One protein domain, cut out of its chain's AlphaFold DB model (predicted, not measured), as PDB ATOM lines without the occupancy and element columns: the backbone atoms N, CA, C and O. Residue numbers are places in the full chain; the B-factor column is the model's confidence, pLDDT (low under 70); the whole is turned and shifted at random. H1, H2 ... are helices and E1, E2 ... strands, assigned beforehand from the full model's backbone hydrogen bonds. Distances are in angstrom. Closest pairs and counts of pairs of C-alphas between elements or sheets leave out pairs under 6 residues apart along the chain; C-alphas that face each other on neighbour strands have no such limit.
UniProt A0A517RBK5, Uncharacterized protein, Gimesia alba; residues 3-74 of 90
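What this domain is: This is residues 3 to 74 of the 90 residues of an uncharacterized protein of Gimesia alba (UniProt A0A517RBK5). A twisted antiparallel sheet, made of the hairpins E4-E5 and E5-E6 with the short strand E1 beside E6, has a small separate hairpin, E2-E3, and one helix, H1, near its E1-E6 side. A long loop, residues 43 to 57, folds back on itself at one end of the long axis. The 72 printed residues include six named strands and one named helix, in the order E1 E2 E3 H1 E4 E5 E6; the sheet's order is E1 - E6 - E5 - E4. The class is mixed, with under half of the residues in named elements; the whole is compact, with a radius of gyration of the C-alphas of 12.5 A, and spans 39 by 22 by 17 A.

How they stand to each other: E1, residues 3 to 5, is an edge strand antiparallel to E6, residues 67 to 73, with N 4 and O 71 2.9 A apart. E2, residues 14 to 16, and E3, residues 19 to 21, form an antiparallel hairpin, with N 14 and O 21 3.0 A apart. The closest C-alphas of E3 and E6, Val 21 and Val 68, are 7.8 A apart. H1, residues 23 to 31, is on the larger sheet but only grazes it, with residues 23 to 26; every O i to N i+4 pair in H1 is within hydrogen-bond range. E4, residues 39 to 42, E5, residues 58 to 62, and E6 form a meander, each strand the antiparallel neighbour of the one before; N 41 and O 60 are 3.0 A apart, N 61 and O 68 2.9 A.

Where its parts are: E1 begins at C-alpha 3, (156.359, 306.054, 209.685). H1 measures 12.1 A, E4 10.4 A and E5 12.1 A. E6, 19.3 A, ends at C-alpha 73, (158.064, 302.014, 213.988).

The domain as a whole: The farthest C-alphas, Thr 31 and Glu 52, are 39.4 A apart. The E4 to E5 link is long; residues 48 to 49 pair with 55 to 56. The printed part has no cut, and no printed residue is under 70 in pLDDT.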
ATOM      1  N   THR A   3     156.183 306.744 210.972       93.88
ATOM      2  CA  THR A   3     156.359 306.054 209.685       93.88
ATOM      3  C   THR A   3     157.493 306.697 208.893       93.88
ATOM      4  O   THR A   3     157.569 307.924 208.782       93.88
ATOM      5  N   ILE A   4     158.397 305.870 208.367       95.88
ATOM      6  CA  ILE A   4     159.597 306.313 207.649       95.88
ATOM      7  C   ILE A   4     159.644 305.674 206.264       95.88
ATOM      8  O   ILE A   4     159.479 304.466 206.111       95.88
ATOM      9  N   CYS A   5     159.921 306.485 205.247       97.19
ATOM     10  CA  CYS A   5     160.203 305.999 203.904       97.19
ATOM     11  C   CYS A   5     161.559 305.287 203.894       97.19
ATOM     12  O   CYS A   5     162.579 305.896 204.212       97.19
ATOM     13  N   MET A   6     161.589 304.022 203.483       96.44
ATOM     14  CA  MET A   6     162.817 303.222 203.460       96.44
ATOM     15  C   MET A   6     163.801 303.649 202.366       96.44
ATOM     16  O   MET A   6     165.003 303.491 202.538       96.44
ATOM     17  N   GLU A   7     163.311 304.202 201.257       96.56
ATOM     18  CA  GLU A   7     164.168 304.652 200.151       96.56
ATOM     19  C   GLU A   7     164.904 305.948 200.516       96.56
ATOM     20  O   GLU A   7     166.113 306.066 200.359       96.56
ATOM     21  N   HIS A   8     164.166 306.929 201.041       97.00
ATOM     22  CA  HIS A   8     164.687 308.278 201.274       97.00
ATOM     23  C   HIS A   8     165.046 308.555 202.739       97.00
ATOM     24  O   HIS A   8     165.523 309.645 203.038       97.00
ATOM     25  N   GLN A   9     164.779 307.614 203.651       95.00
ATOM     26  CA  GLN A   9     165.046 307.737 205.092       95.00
ATOM     27  C   GLN A   9     164.433 309.014 205.706       95.00
ATOM     28  O   GLN A   9     165.024 309.680 206.551       95.00
ATOM     29  N   CYS A  10     163.226 309.366 205.254       95.94
ATOM     30  CA  CYS A  10     162.497 310.575 205.645       95.94
ATOM     31  C   CYS A  10     161.144 310.218 206.270       95.94
ATOM     32  O   CYS A  10     160.564 309.184 205.936       95.94
ATOM     33  N   ALA A  11     160.617 311.099 207.125       96.06
ATOM     34  CA  ALA A  11     159.272 310.951 207.678       96.06
ATOM     35  C   ALA A  11     158.207 310.925 206.572       96.06
ATOM     36  O   ALA A  11     158.299 311.665 205.589       96.06
ATOM     37  N   GLU A  12     157.200 310.071 206.740       96.94
ATOM     38  CA  GLU A  12     156.023 310.039 205.874       96.94
ATOM     39  C   GLU A  12     154.921 310.932 206.444       96.94
ATOM     40  O   GLU A  12     153.953 310.469 207.035       96.94
ATOM     41  N   ASP A  13     155.111 312.242 206.298       96.06
ATOM     42  CA  ASP A  13     154.241 313.294 206.835       96.06
ATOM     43  C   ASP A  13     153.541 314.115 205.736       96.06
ATOM     44  O   ASP A  13     152.803 315.059 206.020       96.06
ATOM     45  N   GLN A  14     153.714 313.730 204.469       97.06
ATOM     46  CA  GLN A  14     153.105 314.421 203.342       97.06
ATOM     47  C   GLN A  14     151.869 313.682 202.843       97.06
ATOM     48  O   GLN A  14     151.962 312.588 202.290       97.06
ATOM     49  N   ALA A  15     150.712 314.334 202.953       96.38
ATOM     50  CA  ALA A  15     149.455 313.797 202.448       96.38
ATOM     51  C   ALA A  15     149.429 313.721 200.911       96.38
ATOM     52  O   ALA A  15     149.835 314.668 200.214       96.38
ATOM     53  N   THR A  16     148.904 312.600 200.408       95.12
ATOM     54  CA  THR A  16     148.592 312.305 198.999       95.12
ATOM     55  C   THR A  16     147.295 311.482 198.915       95.12
ATOM     56  O   THR A  16     146.857 310.947 199.935       95.12
ATOM     57  N   PRO A  17     146.690 311.307 197.723       93.06
ATOM     58  CA  PRO A  17     145.527 310.427 197.552       93.06
ATOM     59  C   PRO A  17     145.773 308.951 197.904       93.06
ATOM     60  O   PRO A  17     144.815 308.210 198.096       93.06
ATOM     61  N   TYR A  18     147.035 308.521 197.987       92.19
ATOM     62  CA  TYR A  18     147.425 307.132 198.262       92.19
ATOM     63  C   TYR A  18     147.864 306.914 199.717       92.19
ATOM     64  O   TYR A  18     148.345 305.839 200.059       92.19
ATOM     65  N   GLY A  19     147.721 307.938 200.565       92.62
ATOM     66  CA  GLY A  19     148.189 307.940 201.947       92.62
ATOM     67  C   GLY A  19     149.334 308.921 202.190       92.62
ATOM     68  O   GLY A  19     149.636 309.796 201.368       92.62
ATOM     69  N   MET A  20     149.944 308.789 203.363       95.31
ATOM     70  CA  MET A  20     151.093 309.592 203.764       95.31
ATOM     71  C   MET A  20     152.362 309.033 203.127       95.31
ATOM     72  O   MET A  20     152.560 307.825 203.112       95.31
ATOM     73  N   VAL A  21     153.213 309.907 202.593       97.25
ATOM     74  CA  VAL A  21     154.511 309.541 202.006       97.25
ATOM     75  C   VAL A  21     155.561 310.582 202.382       97.25
ATOM     76  O   VAL A  21     155.228 311.666 202.863       97.25
ATOM     77  N   CYS A  22     156.843 310.300 202.144       97.94
ATOM     78  CA  CYS A  22     157.873 311.324 202.332       97.94
ATOM     79  C   CYS A  22     157.851 312.412 201.232       97.94
ATOM     80  O   CYS A  22     157.353 312.169 200.123       97.94
ATOM     81  N   PRO A  23     158.457 313.596 201.467       97.94
ATOM     82  CA  PRO A  23     158.498 314.689 200.488       97.94
ATOM     83  C   PRO A  23     159.056 314.305 199.114       97.94
ATOM     84  O   PRO A  23     158.562 314.782 198.090       97.94
ATOM     85  N   GLN A  24     160.049 313.413 199.065       98.00
ATOM     86  CA  GLN A  24     160.652 312.971 197.805       98.00
ATOM     87  C   GLN A  24     159.710 312.073 197.001       98.00
ATOM     88  O   GLN A  24     159.533 312.279 195.797       98.00
ATOM     89  N   CYS A  25     159.045 311.132 197.677       97.50
ATOM     90  CA  CYS A  25     158.025 310.291 197.064       97.50
ATOM     91  C   CYS A  25     156.855 311.133 196.556       97.50
ATOM     92  O   CYS A  25     156.456 310.967 195.407       97.50
ATOM     93  N   LYS A  26     156.363 312.087 197.360       97.62
ATOM     94  CA  LYS A  26     155.314 313.019 196.927       97.62
ATOM     95  C   LYS A  26     155.745 313.776 195.682       97.62
ATOM     96  O   LYS A  26     155.033 313.744 194.689       97.62
ATOM     97  N   ARG A  27     156.927 314.398 195.681       97.31
ATOM     98  CA  ARG A  27     157.423 315.106 194.494       97.31
ATOM     99  C   ARG A  27     157.379 314.203 193.260       97.31
ATOM    100  O   ARG A  27     156.810 314.609 192.254       97.31
ATOM    101  N   ARG A  28     157.896 312.972 193.354       95.44
ATOM    102  CA  ARG A  28     157.892 312.028 192.229       95.44
ATOM    103  C   ARG A  28     156.482 311.672 191.759       95.44
ATOM    104  O   ARG A  28     156.242 311.751 190.562       95.44
ATOM    105  N   LEU A  29     155.558 311.372 192.674       95.88
ATOM    106  CA  LEU A  29     154.162 311.054 192.345       95.88
ATOM    107  C   LEU A  29     153.467 312.164 191.538       95.88
ATOM    108  O   LEU A  29     152.604 311.860 190.724       95.88
ATOM    109  N   TYR A  30     153.847 313.431 191.733       94.69
ATOM    110  CA  TYR A  30     153.247 314.566 191.023       94.69
ATOM    111  C   TYR A  30     154.029 314.991 189.772       94.69
ATOM    112  O   TYR A  30     153.421 315.430 188.801       94.69
ATOM    113  N   THR A  31     155.362 314.883 189.764       96.38
ATOM    114  CA  THR A  31     156.182 315.316 188.615       96.38
ATOM    115  C   THR A  31     156.365 314.229 187.563       96.38
ATOM    116  O   THR A  31     156.585 314.530 186.395       96.38
ATOM    117  N   LYS A  32     156.330 312.962 187.977       95.88
ATOM    118  CA  LYS A  32     156.425 311.793 187.103       95.88
ATOM    119  C   LYS A  32     155.522 310.695 187.676       95.88
ATOM    120  O   LYS A  32     156.038 309.776 188.318       95.88
ATOM    121  N   PRO A  33     154.194 310.831 187.503       92.94
ATOM    122  CA  PRO A  33     153.240 309.881 188.050       92.94
ATOM    123  C   PRO A  33     153.556 308.456 187.575       92.94
ATOM    124  O   PRO A  33     153.845 308.277 186.388       92.94
ATOM    125  N   PRO A  34     153.535 307.468 188.482       94.88
ATOM    126  CA  PRO A  34     153.802 306.083 188.131       94.88
ATOM    127  C   PRO A  34     152.684 305.492 187.268       94.88
ATOM    128  O   PRO A  34     151.548 305.974 187.278       94.88
ATOM    129  N   GLN A  35     153.022 304.454 186.509       94.38
ATOM    130  CA  GLN A  35     152.125 303.808 185.552       94.38
ATOM    131  C   GLN A  35     151.615 302.457 186.061       94.38
ATOM    132  O   GLN A  35     152.234 301.798 186.897       94.38
ATOM    133  N   GLY A  36     150.469 302.042 185.524       94.00
ATOM    134  CA  GLY A  36     149.857 300.758 185.849       94.00
ATOM    135  C   GLY A  36     149.010 300.784 187.119       94.00
ATOM    136  O   GLY A  36     148.646 301.837 187.650       94.00
ATOM    137  N   ASN A  37     148.657 299.589 187.584       95.69
ATOM    138  CA  ASN A  37     147.764 299.414 188.724       95.69
ATOM    139  C   ASN A  37     148.505 299.593 190.051       95.69
ATOM    140  O   ASN A  37     149.594 299.055 190.245       95.69
ATOM    141  N   LEU A  38     147.872 300.302 190.987       96.31
ATOM    142  CA  LEU A  38     148.349 300.400 192.360       96.31
ATOM    143  C   LEU A  38     147.994 299.127 193.132       96.31
ATOM    144  O   LEU A  38     146.823 298.785 193.279       96.31
ATOM    145  N   MET A  39     149.012 298.489 193.695       97.44
ATOM    146  CA  MET A  39     148.894 297.414 194.671       97.44
ATOM    147  C   MET A  39     149.390 297.892 196.032       97.44
ATOM    148  O   MET A  39     150.442 298.523 196.131       97.44
ATOM    149  N   SER A  40     148.662 297.550 197.092       95.94
ATOM    150  CA  SER A  40     149.049 297.886 198.459       95.94
ATOM    151  C   SER A  40     149.055 296.660 199.359       95.94
ATOM    152  O   SER A  40     148.063 295.931 199.395       95.94
ATOM    153  N   PHE A  41     150.140 296.432 200.095       96.75
ATOM    154  CA  PHE A  41     150.267 295.261 200.962       96.75
ATOM    155  C   PHE A  41     151.281 295.475 202.085       96.75
ATOM    156  O   PHE A  41     152.224 296.255 201.959       96.75
ATOM    157  N   TRP A  42     151.101 294.734 203.175       96.25
ATOM    158  CA  TRP A  42     152.140 294.546 204.179       96.25
ATOM    159  C   TRP A  42     153.092 293.444 203.738       96.25
ATOM    160  O   TRP A  42     152.662 292.390 203.265       96.25
ATOM    161  N   GLU A  43     154.389 293.686 203.883       95.19
ATOM    162  CA  GLU A  43     155.391 292.656 203.653       95.19
ATOM    163  C   GLU A  43     155.298 291.576 204.733       95.19
ATOM    164  O   GLU A  43     155.122 291.866 205.913       95.19
ATOM    165  N   SER A  44     155.412 290.315 204.318       94.31
ATOM    166  CA  SER A  44     155.252 289.161 205.209       94.31
ATOM    167  C   SER A  44     156.460 288.908 206.107       94.31
ATOM    168  O   SER A  44     156.356 288.160 207.076       94.31
ATOM    169  N   GLN A  45     157.611 289.491 205.771       94.75
ATOM    170  CA  GLN A  45     158.861 289.343 206.506       94.75
ATOM    171  C   GLN A  45     159.277 290.692 207.104       94.75
ATOM    172  O   GLN A  45     159.064 291.732 206.470       94.75
ATOM    173  N   PRO A  46     159.884 290.692 208.305       93.25
ATOM    174  CA  PRO A  46     160.429 291.906 208.889       93.25
ATOM    175  C   PRO A  46     161.568 292.446 208.022       93.25
ATOM    176  O   PRO A  46     162.388 291.691 207.497       93.25
ATOM    177  N   VAL A  47     161.624 293.768 207.886       93.00
ATOM    178  CA  VAL A  47     162.655 294.460 207.097       93.00
ATOM    179  C   VAL A  47     163.772 295.035 207.964       93.00
ATOM    180  O   VAL A  47     164.841 295.359 207.455       93.00
ATOM    181  N   ALA A  48     163.513 295.179 209.262       91.31
ATOM    182  CA  ALA A  48     164.458 295.623 210.273       91.31
ATOM    183  C   ALA A  48     163.989 295.159 211.660       91.31
ATOM    184  O   ALA A  48     162.900 294.597 211.805       91.31
ATOM    185  N   PHE A  49     164.806 295.438 212.672       91.19
ATOM    186  CA  PHE A  49     164.480 295.226 214.077       91.19
ATOM    187  C   PHE A  49     164.832 296.479 214.883       91.19
ATOM    188  O   PHE A  49     165.777 297.189 214.528       91.19
ATOM    189  N   THR A  50     164.085 296.748 215.954       88.06
ATOM    190  CA  THR A  50     164.462 297.764 216.951       88.06
ATOM    191  C   THR A  50     165.688 297.312 217.758       88.06
ATOM    192  O   THR A  50     166.138 296.167 217.640       88.06
ATOM    193  N   LEU A  51     166.237 298.194 218.602       88.25
ATOM    194  CA  LEU A  51     167.337 297.834 219.511       88.25
ATOM    195  C   LEU A  51     166.896 296.777 220.538       88.25
ATOM    196  O   LEU A  51     167.682 295.914 220.924       88.25
ATOM    197  N   GLU A  52     165.614 296.787 220.888       90.25
ATOM    198  CA  GLU A  52     164.929 295.835 221.761       90.25
ATOM    199  C   GLU A  52     164.542 294.534 221.034       90.25
ATOM    200  O   GLU A  52     163.903 293.659 221.613       90.25
ATOM    201  N   ARG A  53     164.980 294.367 219.777       90.12
ATOM    202  CA  ARG A  53     164.738 293.197 218.914       90.12
ATOM    203  C   ARG A  53     163.279 292.995 218.507       90.12
ATOM    204  O   ARG A  53     162.894 291.885 218.139       90.12
ATOM    205  N   GLU A  54     162.478 294.053 218.493       90.88
ATOM    206  CA  GLU A  54     161.116 293.980 217.970       90.88
ATOM    207  C   GLU A  54     161.127 294.027 216.435       90.88
ATOM    208  O   GLU A  54     161.811 294.876 215.850       90.88
ATOM    209  N   PRO A  55     160.395 293.132 215.748       91.19
ATOM    210  CA  PRO A  55     160.356 293.110 214.292       91.19
ATOM    211  C   PRO A  55     159.627 294.337 213.741       91.19
ATOM    212  O   PRO A  55     158.507 294.649 214.139       91.19
ATOM    213  N   CYS A  56     160.234 294.998 212.760       92.38
ATOM    214  CA  CYS A  56     159.632 296.118 212.049       92.38
ATOM    215  C   CYS A  56     159.247 295.691 210.630       92.38
ATOM    216  O   CYS A  56     160.094 295.274 209.833       92.38
ATOM    217  N   PHE A  57     157.962 295.817 210.306       94.06
ATOM    218  CA  PHE A  57     157.408 295.451 209.004       94.06
ATOM    219  C   PHE A  57     157.273 296.675 208.097       94.06
ATOM    220  O   PHE A  57     157.084 297.806 208.558       94.06
ATOM    221  N   ALA A  58     157.356 296.436 206.789       95.56
ATOM    222  CA  ALA A  58     157.151 297.461 205.780       95.56
ATOM    223  C   ALA A  58     155.766 297.340 205.145       95.56
ATOM    224  O   ALA A  58     155.340 296.257 204.740       95.56
ATOM    225  N   TYR A  59     155.097 298.476 204.999       96.31
ATOM    226  CA  TYR A  59     153.952 298.630 204.117       96.31
ATOM    227  C   TYR A  59     154.444 299.085 202.743       96.31
ATOM    228  O   TYR A  59     155.318 299.947 202.643       96.31
ATOM    229  N   SER A  60     153.918 298.489 201.679       97.38
ATOM    230  CA  SER A  60     154.312 298.779 200.303       97.38
ATOM    231  C   SER A  60     153.136 299.295 199.491       97.38
ATOM    232  O   SER A  60     152.109 298.626 199.403       97.38
ATOM    233  N   LEU A  61     153.340 300.435 198.832       97.19
ATOM    234  CA  LEU A  61     152.547 300.900 197.696       97.19
ATOM    235  C   LEU A  61     153.367 300.655 196.430       97.19
ATOM    236  O   LEU A  61     154.478 301.172 196.306       97.19
ATOM    237  N   MET A  62     152.856 299.844 195.513       97.56
ATOM    238  CA  MET A  62     153.595 299.376 194.346       97.56
ATOM    239  C   MET A  62     152.796 299.593 193.065       97.56
ATOM    240  O   MET A  62     151.647 299.178 192.963       97.56
ATOM    241  N   TRP A  63     153.456 300.214 192.099       97.25
ATOM    242  CA  TRP A  63     153.078 300.330 190.698       97.25
ATOM    243  C   TRP A  63     154.064 299.515 189.852       97.25
ATOM    244  O   TRP A  63     155.040 298.973 190.376       97.25
ATOM    245  N   GLU A  64     153.843 299.444 188.541       95.50
ATOM    246  CA  GLU A  64     154.713 298.686 187.631       95.50
ATOM    247  C   GLU A  64     156.135 299.267 187.557       95.50
ATOM    248  O   GLU A  64     157.107 298.520 187.460       95.50
ATOM    249  N   ASP A  65     156.270 300.594 187.646       94.62
ATOM    250  CA  ASP A  65     157.538 301.315 187.484       94.62
ATOM    251  C   ASP A  65     158.011 302.048 188.753       94.62
ATOM    252  O   ASP A  65     159.034 302.747 188.739       94.62
ATOM    253  N   TYR A  66     157.274 301.920 189.860       96.00
ATOM    254  CA  TYR A  66     157.565 302.652 191.088       96.00
ATOM    255  C   TYR A  66     157.051 301.952 192.343       96.00
ATOM    256  O   TYR A  66     155.997 301.325 192.344       96.00
ATOM    257  N   ARG A  67     157.773 302.108 193.454       96.56
ATOM    258  CA  ARG A  67     157.379 301.556 194.751       96.56
ATOM    259  C   ARG A  67     157.734 302.519 195.872       96.56
ATOM    260  O   ARG A  67     158.846 303.036 195.921       96.56
ATOM    261  N   VAL A  68     156.803 302.703 196.799       97.69
ATOM    262  CA  VAL A  68     157.046 303.333 198.098       97.69
ATOM    263  C   VAL A  68     157.019 302.231 199.150       97.69
ATOM    264  O   VAL A  68     156.072 301.448 199.200       97.69
ATOM    265  N   ARG A  69     158.081 302.144 199.957       97.44
ATOM    266  CA  ARG A  69     158.182 301.226 201.097       97.44
ATOM    267  C   ARG A  69     158.288 302.035 202.377       97.44
ATOM    268  O   ARG A  69     159.204 302.851 202.509       97.44
ATOM    269  N   SER A  70     157.384 301.766 203.303       96.38
ATOM    270  CA  SER A  70     157.178 302.553 204.513       96.38
ATOM    271  C   SER A  70     157.326 301.656 205.733       96.38
ATOM    272  O   SER A  70     156.514 300.752 205.941       96.38
ATOM    273  N   ILE A  71     158.354 301.888 206.548       95.25
ATOM    274  CA  ILE A  71     158.531 301.173 207.811       95.25
ATOM    275  C   ILE A  71     157.739 301.876 208.907       95.25
ATOM    276  O   ILE A  71     157.816 303.095 209.071       95.25
ATOM    277  N   HIS A  72     156.961 301.090 209.635       91.56
ATOM    278  CA  HIS A  72     156.130 301.552 210.733       91.56
ATOM    279  C   HIS A  72     156.836 301.205 212.038       91.56
ATOM    280  O   HIS A  72     156.949 300.031 212.382       91.56
ATOM    281  N   LEU A  73     157.364 302.220 212.725       87.50
ATOM    282  CA  LEU A  73     158.064 302.014 213.988       87.50
ATOM    283  C   LEU A  73     157.043 301.861 215.127       87.50
ATOM    284  O   LEU A  73     156.082 302.644 215.168       87.50
ATOM    285  N   PRO A  74     157.246 300.894 216.041       80.31
ATOM    286  CA  PRO A  74     156.432 300.775 217.246       80.31
ATOM    287  C   PRO A  74     156.530 302.056 218.089       80.31
ATOM    288  O   PRO A  74     157.507 302.807 217.998       80.31
TER     289      PRO A  74